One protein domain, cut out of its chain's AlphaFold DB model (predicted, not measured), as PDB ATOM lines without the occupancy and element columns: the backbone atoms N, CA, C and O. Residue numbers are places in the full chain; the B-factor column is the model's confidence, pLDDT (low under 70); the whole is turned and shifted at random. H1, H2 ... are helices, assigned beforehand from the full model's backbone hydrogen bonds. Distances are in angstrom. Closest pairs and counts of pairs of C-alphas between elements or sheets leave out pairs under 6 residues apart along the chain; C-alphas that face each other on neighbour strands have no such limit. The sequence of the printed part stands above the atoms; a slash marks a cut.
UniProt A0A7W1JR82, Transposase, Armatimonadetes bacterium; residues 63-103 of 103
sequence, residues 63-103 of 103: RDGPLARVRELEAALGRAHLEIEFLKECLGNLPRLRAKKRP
ATOM      1  N   ARG A  63     199.515  99.417 190.509       56.09
ATOM      2  CA  ARG A  63     199.797  99.000 191.895       56.09
ATOM      3  C   ARG A  63     198.629  99.325 192.840       56.09
ATOM      4  O   ARG A  63     198.453  98.614 193.820       56.09
ATOM      5  N   ASP A  64     197.800 100.293 192.450       57.09
ATOM      6  CA  ASP A  64     196.622 100.789 193.167       57.09
ATOM      7  C   ASP A  64     195.299 100.440 192.452       57.09
ATOM      8  O   ASP A  64     194.324 101.185 192.509       57.09
ATOM      9  N   GLY A  65     195.257  99.329 191.705       66.25
ATOM     10  CA  GLY A  65     194.027  98.874 191.049       66.25
ATOM     11  C   GLY A  65     192.936  98.455 192.052       66.25
ATOM     12  O   GLY A  65     193.243  98.185 193.217       66.25
ATOM     13  N   PRO A  66     191.667  98.309 191.620       70.75
ATOM     14  CA  PRO A  66     190.549  97.980 192.510       70.75
ATOM     15  C   PRO A  66     190.801  96.757 193.396       70.75
ATOM     16  O   PRO A  66     190.511  96.792 194.585       70.75
ATOM     17  N   LEU A  67     191.434  95.707 192.864       73.88
ATOM     18  CA  LEU A  67     191.771  94.510 193.639       73.88
ATOM     19  C   LEU A  67     192.837  94.766 194.721       73.88
ATOM     20  O   LEU A  67     192.770  94.185 195.802       73.88
ATOM     21  N   ALA A  68     193.818  95.632 194.448       77.31
ATOM     22  CA  ALA A  68     194.814  96.033 195.442       77.31
ATOM     23  C   ALA A  68     194.156  96.847 196.562       77.31
ATOM     24  O   ALA A  68     194.400  96.582 197.739       77.31
ATOM     25  N   ARG A  69     193.237  97.750 196.196       80.75
ATOM     26  CA  ARG A  69     192.434  98.510 197.154       80.75
ATOM     27  C   ARG A  69     191.524  97.611 197.991       80.75
ATOM     28  O   ARG A  69     191.457  97.790 199.200       80.75
ATOM     29  N   VAL A  70     190.869  96.620 197.384       86.81
ATOM     30  CA  VAL A  70     190.060  95.620 198.102       86.81
ATOM     31  C   VAL A  70     190.915  94.871 199.122       86.81
ATOM     32  O   VAL A  70     190.555  94.839 200.292       86.81
ATOM     33  N   ARG A  71     192.090  94.364 198.730       86.38
ATOM     34  CA  ARG A  71     193.010  93.673 199.652       86.38
ATOM     35  C   ARG A  71     193.469  94.552 200.813       86.38
ATOM     36  O   ARG A  71     193.560  94.088 201.948       86.38
ATOM     37  N   GLU A  72     193.780  95.815 200.537       89.81
ATOM     38  CA  GLU A  72     194.157  96.786 201.564       89.81
ATOM     39  C   GLU A  72     193.013  97.004 202.566       89.81
ATOM     40  O   GLU A  72     193.237  96.985 203.781       89.81
ATOM     41  N   LEU A  73     191.787  97.158 202.058       95.06
ATOM     42  CA  LEU A  73     190.583  97.340 202.865       95.06
ATOM     43  C   LEU A  73     190.251  96.092 203.691       95.06
ATOM     44  O   LEU A  73     189.966  96.223 204.879       95.06
ATOM     45  N   GLU A  74     190.352  94.893 203.118       96.75
ATOM     46  CA  GLU A  74     190.177  93.621 203.833       96.75
ATOM     47  C   GLU A  74     191.179  93.490 204.989       96.75
ATOM     48  O   GLU A  74     190.808  93.150 206.115       96.75
ATOM     49  N   ALA A  75     192.448  93.834 204.750       97.25
ATOM     50  CA  ALA A  75     193.473  93.813 205.788       97.25
ATOM     51  C   ALA A  75     193.210  94.856 206.890       97.25
ATOM     52  O   ALA A  75     193.430  94.579 208.072       97.25
ATOM     53  N   ALA A  76     192.751  96.057 206.524       97.44
ATOM     54  CA  ALA A  76     192.387  97.099 207.482       97.44
ATOM     55  C   ALA A  76     191.180  96.696 208.339       97.44
ATOM     56  O   ALA A  76     191.219  96.869 209.557       97.44
ATOM     57  N   LEU A  77     190.159  96.094 207.724       98.38
ATOM     58  CA  LEU A  77     188.990  95.566 208.420       98.38
ATOM     59  C   LEU A  77     189.387  94.493 209.441       98.38
ATOM     60  O   LEU A  77     188.941  94.545 210.585       98.38
ATOM     61  N   GLY A  78     190.277  93.569 209.062       98.00
ATOM     62  CA  GLY A  78     190.802  92.553 209.975       98.00
ATOM     63  C   GLY A  78     191.506  93.154 211.196       98.00
ATOM     64  O   GLY A  78     191.232  92.748 212.325       98.00
ATOM     65  N   ARG A  79     192.364  94.167 210.999       98.38
ATOM     66  CA  ARG A  79     193.035  94.873 212.109       98.38
ATOM     67  C   ARG A  79     192.039  95.559 213.040       98.38
ATOM     68  O   ARG A  79     192.135  95.388 214.252       98.38
ATOM     69  N   ALA A  80     191.067  96.276 212.478       98.25
ATOM     70  CA  ALA A  80     190.039  96.957 213.257       98.25
ATOM     71  C   ALA A  80     189.195  95.968 214.079       98.25
ATOM     72  O   ALA A  80     188.877  96.241 215.232       98.25
ATOM     73  N   HIS A  81     188.868  94.798 213.521       98.25
ATOM     74  CA  HIS A  81     188.118  93.770 214.242       98.25
ATOM     75  C   HIS A  81     188.899  93.227 215.447       98.25
ATOM     76  O   HIS A  81     188.348  93.144 216.541       98.25
ATOM     77  N   LEU A  82     190.193  92.931 215.273       98.25
ATOM     78  CA  LEU A  82     191.059  92.496 216.375       98.25
ATOM     79  C   LEU A  82     191.162  93.556 217.479       98.25
ATOM     80  O   LEU A  82     191.097  93.221 218.660       98.25
ATOM     81  N   GLU A  83     191.289  94.829 217.105       97.94
ATOM     82  CA  GLU A  83     191.343  95.938 218.059       97.94
ATOM     83  C   GLU A  83     190.025  96.093 218.829       97.94
ATOM     84  O   GLU A  83     190.033  96.240 220.049       97.94
ATOM     85  N   ILE A  84     188.882  95.975 218.145       98.06
ATOM     86  CA  ILE A  84     187.557  96.005 218.774       98.06
ATOM     87  C   ILE A  84     187.400  94.865 219.785       98.06
ATOM     88  O   ILE A  84     186.956  95.109 220.907       98.06
ATOM     89  N   GLU A  85     187.747  93.635 219.411       97.19
ATOM     90  CA  GLU A  85     187.629  92.477 220.304       97.19
ATOM     91  C   GLU A  85     188.548  92.619 221.522       97.19
ATOM     92  O   GLU A  85     188.115  92.411 222.657       97.19
ATOM     93  N   PHE A  86     189.780  93.091 221.315       95.44
ATOM     94  CA  PHE A  86     190.699  93.394 222.406       95.44
ATOM     95  C   PHE A  86     190.135  94.456 223.363       95.44
ATOM     96  O   PHE A  86     190.130  94.263 224.580       95.44
ATOM     97  N   LEU A  87     189.615  95.567 222.835       95.69
ATOM     98  CA  LEU A  87     189.048  96.642 223.651       95.69
ATOM     99  C   LEU A  87     187.815  96.180 224.435       95.69
ATOM    100  O   LEU A  87     187.678  96.522 225.612       95.69
ATOM    101  N   LYS A  88     186.937  95.379 223.821       94.31
ATOM    102  CA  LYS A  88     185.787  94.776 224.508       94.31
ATOM    103  C   LYS A  88     186.230  93.882 225.662       94.31
ATOM    104  O   LYS A  88     185.668  94.001 226.748       94.31
ATOM    105  N   GLU A  89     187.249  93.051 225.463       92.88
ATOM    106  CA  GLU A  89     187.805  92.186 226.510       92.88
ATOM    107  C   GLU A  89     188.393  93.017 227.664       92.88
ATOM    108  O   GLU A  89     188.121  92.760 228.840       92.88
ATOM    109  N   CYS A  90     189.146  94.078 227.357       91.12
ATOM    110  CA  CYS A  90     189.674  94.995 228.369       91.12
ATOM    111  C   CYS A  90     188.560  95.685 229.173       91.12
ATOM    112  O   CYS A  90     188.651  95.777 230.400       91.12
ATOM    113  N   LEU A  91     187.504  96.155 228.503       90.12
ATOM    114  CA  LEU A  91     186.359  96.803 229.146       90.12
ATOM    115  C   LEU A  91     185.521  95.815 229.968       90.12
ATOM    116  O   LEU A  91     185.122  96.143 231.085       90.12
ATOM    117  N   GLY A  92     185.316  94.594 229.474       86.25
ATOM    118  CA  GLY A  92     184.643  93.517 230.204       86.25
ATOM    119  C   GLY A  92     185.389  93.114 231.480       86.25
ATOM    120  O   GLY A  92     184.774  92.822 232.504       86.25
ATOM    121  N   ASN A  93     186.722  93.189 231.461       79.12
ATOM    122  CA  ASN A  93     187.577  92.924 232.619       79.12
ATOM    123  C   ASN A  93     187.799  94.150 233.531       79.12
ATOM    124  O   ASN A  93     188.350  94.016 234.629       79.12
ATOM    125  N   LEU A  94     187.333  95.342 233.145       71.62
ATOM    126  CA  LEU A  94     187.488  96.586 233.908       71.62
ATOM    127  C   LEU A  94     186.917  96.528 235.344       71.62
ATOM    128  O   LEU A  94     187.575  97.045 236.252       71.62
ATOM    129  N   PRO A  95     185.761  95.882 235.619       66.69
ATOM    130  CA  PRO A  95     185.265  95.710 236.987       66.69
ATOM    131  C   PRO A  95     186.235  94.903 237.862       66.69
ATOM    132  O   PRO A  95     186.456  95.250 239.023       66.69
ATOM    133  N   ARG A  96     186.885  93.877 237.291       61.88
ATOM    134  CA  ARG A  96     187.889  93.047 237.980       61.88
ATOM    135  C   ARG A  96     189.176  93.828 238.250       61.88
ATOM    136  O   ARG A  96     189.730  93.742 239.344       61.88
ATOM    137  N   LEU A  97     189.624  94.636 237.286       59.56
ATOM    138  CA  LEU A  97     190.814  95.486 237.425       59.56
ATOM    139  C   LEU A  97     190.610  96.629 238.434       59.56
ATOM    140  O   LEU A  97     191.545  96.986 239.149       59.56
ATOM    141  N   ARG A  98     189.391  97.177 238.545       61.81
ATOM    142  CA  ARG A  98     189.042  98.187 239.560       61.81
ATOM    143  C   ARG A  98     188.922  97.597 240.968       61.81
ATOM    144  O   ARG A  98     189.341  98.252 241.918       61.81
ATOM    145  N   ALA A  99     188.407  96.374 241.113       60.69
ATOM    146  CA  ALA A  99     188.288  95.699 242.410       60.69
ATOM    147  C   ALA A  99     189.654  95.375 243.043       60.69
ATOM    148  O   ALA A  99     189.810  95.477 244.254       60.69
ATOM    149  N   LYS A 100     190.666  95.062 242.224       57.50
ATOM    150  CA  LYS A 100     192.031  94.735 242.674       57.50
ATOM    151  C   LYS A 100     192.849  95.949 243.153       57.50
ATOM    152  O   LYS A 100     193.948  95.770 243.663       57.50
ATOM    153  N   LYS A 101     192.343  97.172 242.944       56.16
ATOM    154  CA  LYS A 101     193.040  98.442 243.221       56.16
ATOM    155  C   LYS A 101     192.481  99.197 244.438       56.16
ATOM    156  O   LYS A 101     192.917 100.318 244.689       56.16
ATOM    157  N   ARG A 102     191.510  98.629 245.170       48.75
ATOM    158  CA  ARG A 102     191.089  99.166 246.474       48.75
ATOM    159  C   ARG A 102     192.079  98.688 247.553       48.75
ATOM    160  O   ARG A 102     192.278  97.477 247.615       48.75
ATOM    161  N   PRO A 103     192.720  99.603 248.308       57.78
ATOM    162  CA  PRO A 103     193.545  99.250 249.462       57.78
ATOM    163  C   PRO A 103     192.710  98.636 250.590       57.78
ATOM    164  O   PRO A 103     191.490  98.927 250.646       57.78
TER     165      PRO A 103
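Overview. This is residues 63 to 103 of the 103 residues of the protein "Transposase" of Armatimonadetes bacterium (UniProt A0A7W1JR82). One long helix, H1, makes most of a thin rod, and a short helix, H2, carries the rod on beyond its last residue in nearly the same line. Short ends without a named element lie at both tips, residues 63 to 65 and 100 to 103. The printed part has 41 residues with two named helices, H1 then H2, and no named strand; the class is all helix. The whole is extended, with a radius of gyration of the C-alphas of 17.8 A and spans of 58 by 12 by 6 A.

Arrangement. Look first at H1, residues 66 to 92, of which 66 to 71 and 73 to 92 stand free. After it comes a tight link of one residue, Asn 93, and then H2, residues 94 to 99, which also stands free. H1 and H2 meet only through their link. In both helices every pair of O i and N i+4 is within hydrogen-bond range.

Along the chain. Find C-alpha 66 at (190.549, 97.980, 192.510); from there H1 runs 38.4 A to C-alpha 92 at (184.643, 93.517, 230.204). H2 ends at C-alpha 99, at (188.288, 95.699, 242.410).

Size, cuts and confidence. The two C-alphas farthest apart, those of Gly 65 and Pro 103, the chain's last residue, are 58.4 A apart. The printed part has no cut. In the B-factor column, the model's pLDDT is under 70 at residues 63 to 65 and 95 to 103.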